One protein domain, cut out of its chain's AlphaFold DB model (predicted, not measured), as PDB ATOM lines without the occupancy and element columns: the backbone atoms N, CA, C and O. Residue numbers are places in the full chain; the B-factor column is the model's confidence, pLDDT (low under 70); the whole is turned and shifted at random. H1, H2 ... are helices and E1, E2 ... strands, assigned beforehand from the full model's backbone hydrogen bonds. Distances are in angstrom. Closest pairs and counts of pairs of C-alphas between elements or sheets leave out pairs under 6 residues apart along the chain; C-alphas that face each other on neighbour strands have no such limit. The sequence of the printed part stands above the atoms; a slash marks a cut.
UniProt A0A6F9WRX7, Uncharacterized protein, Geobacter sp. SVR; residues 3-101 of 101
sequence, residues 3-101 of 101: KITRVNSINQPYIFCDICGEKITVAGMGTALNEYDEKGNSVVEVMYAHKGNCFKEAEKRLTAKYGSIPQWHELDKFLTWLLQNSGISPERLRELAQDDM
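This is residues 3 to 101 of the 101 residues of an uncharacterized protein of Geobacter sp. SVR (UniProt A0A6F9WRX7). A small three-stranded sheet, E4, E3 and E5, has helix H1 lying along one face and helix H2 standing up from the other, while a separate two-stranded hairpin, E1 and E2, lies off to one side and comes near the sheet at Ile 15. Beyond H2 the printed part runs out into a tail, and residues 84 to 92 and 94 to 101, with most of H3, stick out. The printed part has 99 residues, with five named strands and three named helices in the order E1, E2, E3, E4, H1, E5, H2, H3; both sheets, E4 - E3 - E5 and E1 - E2, are antiparallel, and the class is mixed, helices and strands. The whole is elongated, spanning 46 by 28 by 20 A, and only just loose, close to compact, with a radius of gyration of the C-alphas of 15.5 A.

Start at the first printed residue, where E1, residues 3 to 7, and E2, residues 10 to 15, form an antiparallel hairpin at 138 degrees; look for N 5 and O 12, 2.9 A apart, and N 7 and O 10, 2.8 A apart, both within hydrogen-bond range. Go on to E3, residues 30 to 36, which is apart from E1 and from E2. E3 and E4, residues 43 to 50, form a second hairpin, antiparallel at 161 degrees, with N 33 and O 47 at 2.8 A and N 49 and O 31 at 2.9 A, within hydrogen-bond range. Here E2 comes near the larger sheet: the closest C-alphas of E2 and E4 are those of Ile 15 and Tyr 48, 7.5 A apart. Next comes H1, residues 53 to 66, which is on the sheet at a height of 9.3 A, over E4 and E3, and runs along the strands, at 7 degrees to E3 on the local plane; its closest C-alphas to E4 are Phe 55 and Ala 49, 5.3 A apart. E5, residues 71 to 74, is antiparallel to E3 at 156 degrees, with N 34 and O 71 at 2.8 A, within hydrogen-bond range; E4 and E5 are the edge strands and E3 the inner one. E4, H1 and E5 make a split strand-helix-strand unit, two strands running the same way with E3 between them in the sheet, and its crossover is right-handed. H2, residues 75 to 85, is on the opposite face from H1, over E5 at a height of 10.4 A, and stands up from the sheet, its line rising 54 degrees; the C-alphas of Thr 31 and Leu 75, the closest of E3 and H2, are 4.5 A apart. H3, residues 90 to 99, is not on the sheet and only just apart from H2, the closest C-alphas being 8.2 A apart. In H1, H2 and H3 every O i to N i+4 pair is within hydrogen-bond range.

Find C-alpha 3 at (271.775, 395.129, 217.717), where E1 begins and runs 12.4 A; E2 returns over 16.1 A. E3 measures 20.2 A, E4 20.4 A and E5 10.7 A. Look for C-alpha 53 at (291.040, 399.474, 226.783), the start of H1, which measures 20.1 A. H2 runs 15.1 A, and H3 runs 14.8 A to C-alpha 99 at (261.008, 376.755, 224.630).

The two C-alphas farthest apart, those of Gly 67 and Met 101, are 46.4 A apart. The printed part has no cut and ends at the chain's last residue. The link from E2 to E3, residues 16 to 29, is long. The mean pLDDT of the printed part is 91.7; look at residues 99 to 101, which are under 70.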
ATOM      1  N   LYS A   3     272.084 395.281 219.148       94.00
ATOM      2  CA  LYS A   3     271.775 395.129 217.717       94.00
ATOM      3  C   LYS A   3     271.075 393.799 217.472       94.00
ATOM      4  O   LYS A   3     271.445 392.791 218.068       94.00
ATOM      5  N   ILE A   4     270.116 393.783 216.554       93.38
ATOM      6  CA  ILE A   4     269.490 392.548 216.071       93.38
ATOM      7  C   ILE A   4     270.370 391.971 214.961       93.38
ATOM      8  O   ILE A   4     270.728 392.675 214.021       93.38
ATOM      9  N   THR A   5     270.747 390.700 215.076       92.31
ATOM     10  CA  THR A   5     271.532 389.975 214.065       92.31
ATOM     11  C   THR A   5     270.809 388.694 213.675       92.31
ATOM     12  O   THR A   5     270.190 388.047 214.517       92.31
ATOM     13  N   ARG A   6     270.903 388.307 212.400       90.12
ATOM     14  CA  ARG A   6     270.336 387.053 211.904       90.12
ATOM     15  C   ARG A   6     271.352 385.918 212.051       90.12
ATOM     16  O   ARG A   6     272.408 385.969 211.426       90.12
ATOM     17  N   VAL A   7     271.027 384.897 212.840       86.12
ATOM     18  CA  VAL A   7     271.838 383.685 213.054       86.12
ATOM     19  C   VAL A   7     270.938 382.471 212.846       86.12
ATOM     20  O   VAL A   7     269.863 382.399 213.431       86.12
ATOM     21  N   ASN A   8     271.336 381.536 211.977       86.81
ATOM     22  CA  ASN A   8     270.536 380.347 211.633       86.81
ATOM     23  C   ASN A   8     269.081 380.680 211.246       86.81
ATOM     24  O   ASN A   8     268.140 380.031 211.681       86.81
ATOM     25  N   SER A   9     268.898 381.729 210.438       89.88
ATOM     26  CA  SER A   9     267.591 382.273 210.036       89.88
ATOM     27  C   SER A   9     266.755 382.937 211.135       89.88
ATOM     28  O   SER A   9     265.727 383.520 210.794       89.88
ATOM     29  N   ILE A  10     267.210 382.957 212.389       87.25
ATOM     30  CA  ILE A  10     266.526 383.588 213.523       87.25
ATOM     31  C   ILE A  10     267.144 384.967 213.788       87.25
ATOM     32  O   ILE A  10     268.364 385.121 213.824       87.25
ATOM     33  N   ASN A  11     266.304 385.988 213.961       90.56
ATOM     34  CA  ASN A  11     266.744 387.321 214.373       90.56
ATOM     35  C   ASN A  11     266.883 387.355 215.898       90.56
ATOM     36  O   ASN A  11     265.884 387.239 216.602       90.56
ATOM     37  N   GLN A  12     268.104 387.533 216.403       90.88
ATOM     38  CA  GLN A  12     268.395 387.572 217.836       90.88
ATOM     39  C   GLN A  12     269.076 388.891 218.227       90.88
ATOM     40  O   GLN A  12     269.933 389.385 217.483       90.88
ATOM     41  N   PRO A  13     268.724 389.488 219.379       93.25
ATOM     42  CA  PRO A  13     269.431 390.645 219.903       93.25
ATOM     43  C   PRO A  13     270.785 390.232 220.496       93.25
ATOM     44  O   PRO A  13     270.893 389.247 221.222       93.25
ATOM     45  N   TYR A  14     271.818 391.029 220.237       94.88
ATOM     46  CA  TYR A  14     273.126 390.895 220.870       94.88
ATOM     47  C   TYR A  14     273.657 392.240 221.342       94.88
ATOM     48  O   TYR A  14     273.369 393.288 220.760       94.88
ATOM     49  N   ILE A  15     274.490 392.187 222.376       96.62
ATOM     50  CA  ILE A  15     275.213 393.343 222.892       96.62
ATOM     51  C   ILE A  15     276.570 393.411 222.194       96.62
ATOM     52  O   ILE A  15     277.351 392.459 222.207       96.62
ATOM     53  N   PHE A  16     276.846 394.554 221.587       97.81
ATOM     54  CA  PHE A  16     278.102 394.899 220.936       97.81
ATOM     55  C   PHE A  16     278.799 396.006 221.714       97.81
ATOM     56  O   PHE A  16     278.141 396.881 222.282       97.81
ATOM     57  N   CYS A  17     280.126 395.993 221.702       98.19
ATOM     58  CA  CYS A  17     280.926 397.070 222.249       98.19
ATOM     59  C   CYS A  17     280.795 398.322 221.370       98.19
ATOM     60  O   CYS A  17     281.047 398.276 220.168       98.19
ATOM     61  N   ASP A  18     280.451 399.457 221.976       98.06
ATOM     62  CA  ASP A  18     280.333 400.758 221.306       98.06
ATOM     63  C   ASP A  18     281.689 401.350 220.879       98.06
ATOM     64  O   ASP A  18     281.737 402.359 220.177       98.06
ATOM     65  N   ILE A  19     282.801 400.727 221.286       98.06
ATOM     66  CA  ILE A  19     284.160 401.185 220.976       98.06
ATOM     67  C   ILE A  19     284.768 400.416 219.810       98.06
ATOM     68  O   ILE A  19     285.120 401.032 218.808       98.06
ATOM     69  N   CYS A  20     284.899 399.093 219.922       97.81
ATOM     70  CA  CYS A  20     285.500 398.276 218.866       97.81
ATOM     71  C   CYS A  20     284.476 397.744 217.854       97.81
ATOM     72  O   CYS A  20     284.867 397.235 216.812       97.81
ATOM     73  N   GLY A  21     283.175 397.846 218.145       96.88
ATOM     74  CA  GLY A  21     282.108 397.348 217.278       96.88
ATOM     75  C   GLY A  21     281.869 395.839 217.361       96.88
ATOM     76  O   GLY A  21     280.877 395.377 216.798       96.88
ATOM     77  N   GLU A  22     282.712 395.094 218.080       97.00
ATOM     78  CA  GLU A  22     282.630 393.638 218.220       97.00
ATOM     79  C   GLU A  22     281.604 393.191 219.263       97.00
ATOM     80  O   GLU A  22     281.275 393.911 220.212       97.00
ATOM     81  N   LYS A  23     281.104 391.962 219.111       96.75
ATOM     82  CA  LYS A  23     280.141 391.369 220.045       96.75
ATOM     83  C   LYS A  23     280.773 391.147 221.424       96.75
ATOM     84  O   LYS A  23     281.893 390.649 221.549       96.75
ATOM     85  N   ILE A  24     280.025 391.449 222.483       97.19
ATOM     86  CA  ILE A  24     280.365 391.030 223.843       97.19
ATOM     87  C   ILE A  24     279.782 389.629 224.041       97.19
ATOM     88  O   ILE A  24     278.575 389.459 224.196       97.19
ATOM     89  N   THR A  25     280.633 388.607 223.963       95.06
ATOM     90  CA  THR A  25     280.219 387.192 224.033       95.06
ATOM     91  C   THR A  25     280.139 386.655 225.458       95.06
ATOM     92  O   THR A  25     279.397 385.711 225.707       95.06
ATOM     93  N   VAL A  26     280.868 387.267 226.395       95.25
ATOM     94  CA  VAL A  26     280.879 386.908 227.818       95.25
ATOM     95  C   VAL A  26     280.529 388.150 228.627       95.25
ATOM     96  O   VAL A  26     281.286 389.120 228.619       95.25
ATOM     97  N   ALA A  27     279.398 388.127 229.338       94.00
ATOM     98  CA  ALA A  27     278.916 389.288 230.094       94.00
ATOM     99  C   ALA A  27     279.932 389.768 231.146       94.00
ATOM    100  O   ALA A  27     280.176 390.964 231.247       94.00
ATOM    101  N   GLY A  28     280.631 388.855 231.832       95.38
ATOM    102  CA  GLY A  28     281.690 389.201 232.793       95.38
ATOM    103  C   GLY A  28     282.928 389.885 232.188       95.38
ATOM    104  O   GLY A  28     283.804 390.330 232.927       95.38
ATOM    105  N   MET A  29     283.017 389.985 230.855       96.69
ATOM    106  CA  MET A  29     284.048 390.743 230.131       96.69
ATOM    107  C   MET A  29     283.534 392.088 229.602       96.69
ATOM    108  O   MET A  29     284.270 392.790 228.907       96.69
ATOM    109  N   GLY A  30     282.286 392.448 229.910       97.94
ATOM    110  CA  GLY A  30     281.651 393.693 229.501       97.94
ATOM    111  C   GLY A  30     281.335 394.613 230.675       97.94
ATOM    112  O   GLY A  30     281.204 394.183 231.818       97.94
ATOM    113  N   THR A  31     281.152 395.888 230.363       98.19
ATOM    114  CA  THR A  31     280.687 396.934 231.275       98.19
ATOM    115  C   THR A  31     279.582 397.737 230.604       98.19
ATOM    116  O   THR A  31     279.655 397.986 229.398       98.19
ATOM    117  N   ALA A  32     278.597 398.178 231.381       97.94
ATOM    118  CA  ALA A  32     277.654 399.216 230.986       97.94
ATOM    119  C   ALA A  32     278.045 400.515 231.700       97.94
ATOM    120  O   ALA A  32     278.164 400.524 232.923       97.94
ATOM    121  N   LEU A  33     278.283 401.577 230.937       97.38
ATOM    122  CA  LEU A  33     278.544 402.924 231.424       97.38
ATOM    123  C   LEU A  33     277.304 403.763 231.152       97.38
ATOM    124  O   LEU A  33     276.777 403.713 230.041       97.38
ATOM    125  N   ASN A  34     276.850 404.524 232.133       93.88
ATOM    126  CA  ASN A  34     275.681 405.374 232.012       93.88
ATOM    127  C   ASN A  34     275.985 406.794 232.478       93.88
ATOM    128  O   ASN A  34     276.687 407.009 233.467       93.88
ATOM    129  N   GLU A  35     275.410 407.750 231.761       91.50
ATOM    130  CA  GLU A  35     275.470 409.167 232.097       91.50
ATOM    131  C   GLU A  35     274.070 409.691 232.393       91.50
ATOM    132  O   GLU A  35     273.092 409.233 231.791       91.50
ATOM    133  N   TYR A  36     273.978 410.654 233.305       86.81
ATOM    134  CA  TYR A  36     272.718 411.281 233.683       86.81
ATOM    135  C   TYR A  36     272.582 412.680 233.081       86.81
ATOM    136  O   TYR A  36     273.561 413.304 232.680       86.81
ATOM    137  N   ASP A  37     271.351 413.185 233.012       84.06
ATOM    138  CA  ASP A  37     271.117 414.601 232.743       84.06
ATOM    139  C   ASP A  37     271.775 415.488 233.820       84.06
ATOM    140  O   ASP A  37     272.130 415.025 234.904       84.06
ATOM    141  N   GLU A  38     271.912 416.789 233.547       79.69
ATOM    142  CA  GLU A  38     272.540 417.751 234.472       79.69
ATOM    143  C   GLU A  38     271.882 417.795 235.863       79.69
ATOM    144  O   GLU A  38     272.480 418.274 236.825       79.69
ATOM    145  N   LYS A  39     270.637 417.316 235.982       80.19
ATOM    146  CA  LYS A  39     269.886 417.264 237.240       80.19
ATOM    147  C   LYS A  39     270.001 415.905 237.939       80.19
ATOM    148  O   LYS A  39     269.441 415.752 239.021       80.19
ATOM    149  N   GLY A  40     270.690 414.934 237.339       77.62
ATOM    150  CA  GLY A  40     270.833 413.572 237.844       77.62
ATOM    151  C   GLY A  40     269.551 412.737 237.781       77.62
ATOM    152  O   GLY A  40     269.486 411.687 238.413       77.62
ATOM    153  N   ASN A  41     268.515 413.192 237.070       79.12
ATOM    154  CA  ASN A  41     267.178 412.594 237.161       79.12
ATOM    155  C   ASN A  41     266.962 411.452 236.167       79.12
ATOM    156  O   ASN A  41     266.208 410.522 236.452       79.12
ATOM    157  N   SER A  42     267.603 411.524 235.002       82.62
ATOM    158  CA  SER A  42     267.381 410.578 233.907       82.62
ATOM    159  C   SER A  42     268.700 410.147 233.297       82.62
ATOM    160  O   SER A  42     269.586 410.975 233.109       82.62
ATOM    161  N   VAL A  43     268.815 408.869 232.935       83.62
ATOM    162  CA  VAL A  43     269.939 408.387 232.126       83.62
ATOM    163  C   VAL A  43     269.775 408.915 230.702       83.62
ATOM    164  O   VAL A  43     268.768 408.633 230.053       83.62
ATOM    165  N   VAL A  44     270.754 409.678 230.219       88.44
ATOM    166  CA  VAL A  44     270.741 410.266 228.868       88.44
ATOM    167  C   VAL A  44     271.462 409.396 227.847       88.44
ATOM    168  O   VAL A  44     271.149 409.454 226.659       88.44
ATOM    169  N   GLU A  45     272.409 408.572 228.294       92.25
ATOM    170  CA  GLU A  45     273.159 407.668 227.428       92.25
ATOM    171  C   GLU A  45     273.631 406.434 228.199       92.25
ATOM    172  O   GLU A  45     274.009 406.522 229.367       92.25
ATOM    173  N   VAL A  46     273.624 405.283 227.518       95.06
ATOM    174  CA  VAL A  46     274.252 404.045 227.990       95.06
ATOM    175  C   VAL A  46     275.199 403.532 226.912       95.06
ATOM    176  O   VAL A  46     274.769 403.238 225.794       95.06
ATOM    177  N   MET A  47     276.472 403.373 227.261       97.31
ATOM    178  CA  MET A  47     277.484 402.727 226.431       97.31
ATOM    179  C   MET A  47     277.856 401.362 227.001       97.31
ATOM    180  O   MET A  47     278.030 401.184 228.201       97.31
ATOM    181  N   TYR A  48     278.045 400.394 226.119       98.25
ATOM    182  CA  TYR A  48     278.510 399.054 226.431       98.25
ATOM    183  C   TYR A  48     279.940 398.900 225.921       98.25
ATOM    184  O   TYR A  48     280.228 399.159 224.751       98.25
ATOM    185  N   ALA A  49     280.854 398.447 226.768       98.38
ATOM    186  CA  ALA A  49     282.255 398.291 226.396       98.38
ATOM    187  C   ALA A  49     282.831 396.972 226.903       98.38
ATOM    188  O   ALA A  49     282.405 396.469 227.938       98.38
ATOM    189  N   HIS A  50     283.812 396.406 226.196       98.62
ATOM    190  CA  HIS A  50     284.659 395.380 226.805       98.62
ATOM    191  C   HIS A  50     285.498 395.998 227.928       98.62
ATOM    192  O   HIS A  50     285.928 397.152 227.842       98.62
ATOM    193  N   LYS A  51     285.804 395.201 228.949       97.69
ATOM    194  CA  LYS A  51     286.767 395.577 229.986       97.69
ATOM    195  C   LYS A  51     288.136 395.918 229.394       97.69
ATOM    196  O   LYS A  51     288.528 395.430 228.334       97.69
ATOM    197  N   GLY A  52     288.893 396.739 230.119       96.56
ATOM    198  CA  GLY A  52     290.237 397.151 229.719       96.56
ATOM    199  C   GLY A  52     290.219 398.384 228.819       96.56
ATOM    200  O   GLY A  52     289.693 399.424 229.205       96.56
ATOM    201  N   ASN A  53     290.831 398.298 227.637       98.06
ATOM    202  CA  ASN A  53     291.040 399.474 226.783       98.06
ATOM    203  C   ASN A  53     289.733 400.058 226.232       98.06
ATOM    204  O   ASN A  53     289.605 401.278 226.172       98.06
ATOM    205  N   CYS A  54     288.754 399.215 225.881       98.44
ATOM    206  CA  CYS A  54     287.455 399.707 225.419       98.44
ATOM    207  C   CYS A  54     286.725 400.467 226.534       98.44
ATOM    208  O   CYS A  54     286.206 401.545 226.281       98.44
ATOM    209  N   PHE A  55     286.742 399.966 227.771       98.06
ATOM    210  CA  PHE A  55     286.191 400.683 228.924       98.06
ATOM    211  C   PHE A  55     286.819 402.075 229.094       98.06
ATOM    212  O   PHE A  55     286.093 403.062 229.148       98.06
ATOM    213  N   LYS A  56     288.156 402.173 229.099       98.06
ATOM    214  CA  LYS A  56     288.862 403.460 229.261       98.06
ATOM    215  C   LYS A  56     288.508 404.460 228.159       98.06
ATOM    216  O   LYS A  56     288.349 405.649 228.414       98.06
ATOM    217  N   GLU A  57     288.389 403.979 226.926       98.31
ATOM    218  CA  GLU A  57     288.005 404.816 225.792       98.31
ATOM    219  C   GLU A  57     286.532 405.249 225.879       98.31
ATOM    220  O   GLU A  57     286.220 406.401 225.590       98.31
ATOM    221  N   ALA A  58     285.632 404.370 226.327       97.62
ATOM    222  CA  ALA A  58     284.233 404.721 226.576       97.62
ATOM    223  C   ALA A  58     284.099 405.780 227.680       97.62
ATOM    224  O   ALA A  58     283.413 406.781 227.480       97.62
ATOM    225  N   GLU A  59     284.809 405.606 228.797       97.44
ATOM    226  CA  GLU A  59     284.848 406.571 229.900       97.44
ATOM    227  C   GLU A  59     285.348 407.938 229.424       97.44
ATOM    228  O   GLU A  59     284.719 408.963 229.695       97.44
ATOM    229  N   LYS A  60     286.429 407.961 228.633       97.62
ATOM    230  CA  LYS A  60     286.965 409.190 228.045       97.62
ATOM    231  C   LYS A  60     285.957 409.871 227.117       97.62
ATOM    232  O   LYS A  60     285.838 411.093 227.159       97.62
ATOM    233  N   ARG A  61     285.247 409.111 226.278       96.62
ATOM    234  CA  ARG A  61     284.246 409.657 225.344       96.62
ATOM    235  C   ARG A  61     283.063 410.281 226.072       96.62
ATOM    236  O   ARG A  61     282.692 411.401 225.731       96.62
ATOM    237  N   LEU A  62     282.509 409.595 227.072       95.25
ATOM    238  CA  LEU A  62     281.406 410.131 227.874       95.25
ATOM    239  C   LEU A  62     281.858 411.349 228.683       95.25
ATOM    240  O   LEU A  62     281.225 412.396 228.592       95.25
ATOM    241  N   THR A  63     283.023 411.274 229.334       95.25
ATOM    242  CA  THR A  63     283.594 412.417 230.068       95.25
ATOM    243  C   THR A  63     283.815 413.628 229.168       95.25
ATOM    244  O   THR A  63     283.480 414.748 229.539       95.25
ATOM    245  N   ALA A  64     284.344 413.432 227.957       95.38
ATOM    246  CA  ALA A  64     284.548 414.527 227.011       95.38
ATOM    247  C   ALA A  64     283.229 415.136 226.507       95.38
ATOM    248  O   ALA A  64     283.192 416.317 226.173       95.38
ATOM    249  N   LYS A  65     282.162 414.333 226.432       94.31
ATOM    250  CA  LYS A  65     280.851 414.758 225.938       94.31
ATOM    251  C   LYS A  65     280.023 415.475 227.007       94.31
ATOM    252  O   LYS A  65     279.339 416.436 226.673       94.31
ATOM    253  N   TYR A  66     280.089 415.017 228.254       91.44
ATOM    254  CA  TYR A  66     279.201 415.460 229.333       91.44
ATOM    255  C   TYR A  66     279.911 416.211 230.467       91.44
ATOM    256  O   TYR A  66     279.257 416.865 231.271       91.44
ATOM    257  N   GLY A  67     281.243 416.175 230.524       90.94
ATOM    258  CA  GLY A  67     282.030 416.882 231.540       90.94
ATOM    259  C   GLY A  67     282.056 416.212 232.920       90.94
ATOM    260  O   GLY A  67     282.664 416.758 233.839       90.94
ATOM    261  N   SER A  68     281.441 415.038 233.072       89.69
ATOM    262  CA  SER A  68     281.391 414.220 234.290       89.69
ATOM    263  C   SER A  68     282.032 412.850 234.067       89.69
ATOM    264  O   SER A  68     282.123 412.364 232.943       89.69
ATOM    265  N   ILE A  69     282.502 412.215 235.145       90.81
ATOM    266  CA  ILE A  69     282.945 410.818 235.080       90.81
ATOM    267  C   ILE A  69     281.686 409.938 235.064       90.81
ATOM    268  O   ILE A  69     280.914 410.015 236.027       90.81
ATOM    269  N   PRO A  70     281.475 409.101 234.032       94.19
ATOM    270  CA  PRO A  70     280.279 408.275 233.938       94.19
ATOM    271  C   PRO A  70     280.245 407.227 235.049       94.19
ATOM    272  O   PRO A  70     281.272 406.674 235.459       94.19
ATOM    273  N   GLN A  71     279.039 406.893 235.503       94.44
ATOM    274  CA  GLN A  71     278.854 405.725 236.353       94.44
ATOM    275  C   GLN A  71     278.956 404.462 235.509       94.44
ATOM    276  O   GLN A  71     278.669 404.467 234.311       94.44
ATOM    277  N   TRP A  72     279.380 403.364 236.125       96.31
ATOM    278  CA  TRP A  72     279.477 402.102 235.417       96.31
ATOM    279  C   TRP A  72     279.176 400.913 236.313       96.31
ATOM    280  O   TRP A  72     279.369 400.926 237.532       96.31
ATOM    281  N   HIS A  73     278.742 399.848 235.653       97.06
ATOM    282  CA  HIS A  73     278.479 398.560 236.256       97.06
ATOM    283  C   HIS A  73     279.044 397.444 235.385       97.06
ATOM    284  O   HIS A  73     279.136 397.543 234.160       97.06
ATOM    285  N   GLU A  74     279.398 396.350 236.046       97.62
ATOM    286  CA  GLU A  74     279.630 395.071 235.388       97.62
ATOM    287  C   GLU A  74     278.400 394.682 234.558       97.62
ATOM    288  O   GLU A  74     277.262 394.835 235.018       97.62
ATOM    289  N   LEU A  75     278.610 394.217 233.322       97.25
ATOM    290  CA  LEU A  75     277.494 393.992 232.401       97.25
ATOM    291  C   LEU A  75     276.557 392.876 232.887       97.25
ATOM    292  O   LEU A  75     275.353 392.963 232.682       97.25
ATOM    293  N   ASP A  76     277.073 391.856 233.566       96.06
ATOM    294  CA  ASP A  76     276.252 390.800 234.167       96.06
ATOM    295  C   ASP A  76     275.291 391.337 235.245       96.06
ATOM    296  O   ASP A  76     274.101 391.014 235.234       96.06
ATOM    297  N   LYS A  77     275.768 392.221 236.126       95.75
ATOM    298  CA  LYS A  77     274.952 392.902 237.139       95.75
ATOM    299  C   LYS A  77     273.913 393.800 236.486       95.75
ATOM    300  O   LYS A  77     272.740 393.725 236.838       95.75
ATOM    301  N   PHE A  78     274.331 394.590 235.499       95.31
ATOM    302  CA  PHE A  78     273.435 395.469 234.756       95.31
ATOM    303  C   PHE A  78     272.290 394.691 234.088       95.31
ATOM    304  O   PHE A  78     271.123 395.055 234.226       95.31
ATOM    305  N   LEU A  79     272.601 393.576 233.419       93.62
ATOM    306  CA  LEU A  79     271.593 392.729 232.778       93.62
ATOM    307  C   LEU A  79     270.695 392.021 233.790       93.62
ATOM    308  O   LEU A  79     269.498 391.882 233.549       93.62
ATOM    309  N   THR A  80     271.244 391.619 234.936       91.25
ATOM    310  CA  THR A  80     270.450 391.042 236.027       91.25
ATOM    311  C   THR A  80     269.408 392.042 236.518       91.25
ATOM    312  O   THR A  80     268.239 391.685 236.646       91.25
ATOM    313  N   TRP A  81     269.789 393.306 236.723       91.88
ATOM    314  CA  TRP A  81     268.836 394.352 237.093       91.88
ATOM    315  C   TRP A  81     267.812 394.621 235.998       91.88
ATOM    316  O   TRP A  81     266.639 394.797 236.311       91.88
ATOM    317  N   LEU A  82     268.210 394.629 234.723       90.88
ATOM    318  CA  LEU A  82     267.255 394.782 233.623       90.88
ATOM    319  C   LEU A  82     266.211 393.663 233.613       90.88
ATOM    320  O   LEU A  82     265.026 393.950 233.474       90.88
ATOM    321  N   LEU A  83     266.630 392.412 233.814       90.06
ATOM    322  CA  LEU A  83     265.716 391.271 233.899       90.06
ATOM    323  C   LEU A  83     264.803 391.359 235.128       90.06
ATOM    324  O   LEU A  83     263.603 391.138 235.022       90.06
ATOM    325  N   GLN A  84     265.344 391.730 236.290       87.31
ATOM    326  CA  GLN A  84     264.544 391.909 237.507       87.31
ATOM    327  C   GLN A  84     263.500 393.023 237.351       87.31
ATOM    328  O   GLN A  84     262.363 392.879 237.795       87.31
ATOM    329  N   ASN A  85     263.870 394.118 236.687       90.06
ATOM    330  CA  ASN A  85     263.000 395.275 236.487       90.06
ATOM    331  C   ASN A  85     262.064 395.137 235.275       90.06
ATOM    332  O   ASN A  85     261.185 395.979 235.099       90.06
ATOM    333  N   SER A  86     262.195 394.090 234.452       92.44
ATOM    334  CA  SER A  86     261.291 393.856 233.316       92.44
ATOM    335  C   SER A  86     259.957 393.223 233.724       92.44
ATOM    336  O   SER A  86     259.113 392.974 232.864       92.44
ATOM    337  N   GLY A  87     259.774 392.904 235.010       91.62
ATOM    338  CA  GLY A  87     258.587 392.215 235.521       91.62
ATOM    339  C   GLY A  87     258.512 390.730 235.144       91.62
ATOM    340  O   GLY A  87     257.484 390.098 235.375       91.62
ATOM    341  N   ILE A  88     259.581 390.161 234.572       89.88
ATOM    342  CA  ILE A  88     259.657 388.731 234.261       89.88
ATOM    343  C   ILE A  88     260.101 387.999 235.527       89.88
ATOM    344  O   ILE A  88     261.165 388.284 236.079       89.88
ATOM    345  N   SER A  89     259.296 387.044 235.995       88.69
ATOM    346  CA  SER A  89     259.691 386.217 237.134       88.69
ATOM    347  C   SER A  89     260.857 385.286 236.764       88.69
ATOM    348  O   SER A  89     260.970 384.861 235.607       88.69
ATOM    349  N   PRO A  90     261.715 384.901 237.726       85.69
ATOM    350  CA  PRO A  90     262.761 383.907 237.489       85.69
ATOM    351  C   PRO A  90     262.224 382.579 236.934       85.69
ATOM    352  O   PRO A  90     262.891 381.932 236.132       85.69
ATOM    353  N   GLU A  91     261.021 382.171 237.343       90.56
ATOM    354  CA  GLU A  91     260.332 380.975 236.849       90.56
ATOM    355  C   GLU A  91     260.012 381.119 235.363       90.56
ATOM    356  O   GLU A  91     260.408 380.266 234.570       90.56
ATOM    357  N   ARG A  92     259.396 382.242 234.972       90.12
ATOM    358  CA  ARG A  92     259.052 382.508 233.576       90.12
ATOM    359  C   ARG A  92     260.293 382.595 232.692       90.12
ATOM    360  O   ARG A  92     260.268 382.143 231.553       90.12
ATOM    361  N   LEU A  93     261.391 383.140 233.214       87.06
ATOM    362  CA  LEU A  93     262.664 383.185 232.496       87.06
ATOM    363  C   LEU A  93     263.217 381.777 232.216       87.06
ATOM    364  O   LEU A  93     263.747 381.537 231.134       87.06
ATOM    365  N   ARG A  94     263.079 380.842 233.168       87.69
ATOM    366  CA  ARG A  94     263.500 379.443 232.985       87.69
ATOM    367  C   ARG A  94     262.644 378.710 231.952       87.69
ATOM    368  O   ARG A  94     263.204 377.948 231.177       87.69
ATOM    369  N   GLU A  95     261.336 378.957 231.926       91.19
ATOM    370  CA  GLU A  95     260.429 378.402 230.907       91.19
ATOM    371  C   GLU A  95     260.808 378.882 229.501       91.19
ATOM    372  O   GLU A  95     261.003 378.072 228.602       91.19
ATOM    373  N   LEU A  96     261.012 380.194 229.331       86.81
ATOM    374  CA  LEU A  96     261.413 380.776 228.044       86.81
ATOM    375  C   LEU A  96     262.742 380.203 227.532       86.81
ATOM    376  O   LEU A  96     262.905 380.009 226.334       86.81
ATOM    377  N   ALA A  97     263.683 379.899 228.430       82.06
ATOM    378  CA  ALA A  97     264.960 379.292 228.055       82.06
ATOM    379  C   ALA A  97     264.837 377.831 227.577       82.06
ATOM    380  O   ALA A  97     265.774 377.325 226.965       82.06
ATOM    381  N   GLN A  98     263.726 377.150 227.876       78.38
ATOM    382  CA  GLN A  98     263.461 375.771 227.457       78.38
ATOM    383  C   GLN A  98     262.669 375.700 226.146       78.38
ATOM    384  O   GLN A  98     262.876 374.760 225.389       78.38
ATOM    385  N   ASP A  99     261.813 376.688 225.863       66.06
ATOM    386  CA  ASP A  99     261.008 376.755 224.630       66.06
ATOM    387  C   ASP A  99     261.852 377.035 223.364       66.06
ATOM    388  O   ASP A  99     261.425 376.725 222.253       66.06
ATOM    389  N   ASP A 100     263.051 377.608 223.527       58.06
ATOM    390  CA  ASP A 100     263.992 377.933 222.442       58.06
ATOM    391  C   ASP A 100     264.991 376.790 222.114       58.06
ATOM    392  O   ASP A 100     265.888 376.979 221.280       58.06
ATOM    393  N   MET A 101     264.865 375.617 222.762       52.31
ATOM    394  CA  MET A 101     265.664 374.398 222.515       52.31
ATOM    395  C   MET A 101     264.899 373.342 221.713       52.31
ATOM    396  O   MET A 101     265.542 372.723 220.834       52.31
TER     397      MET A 101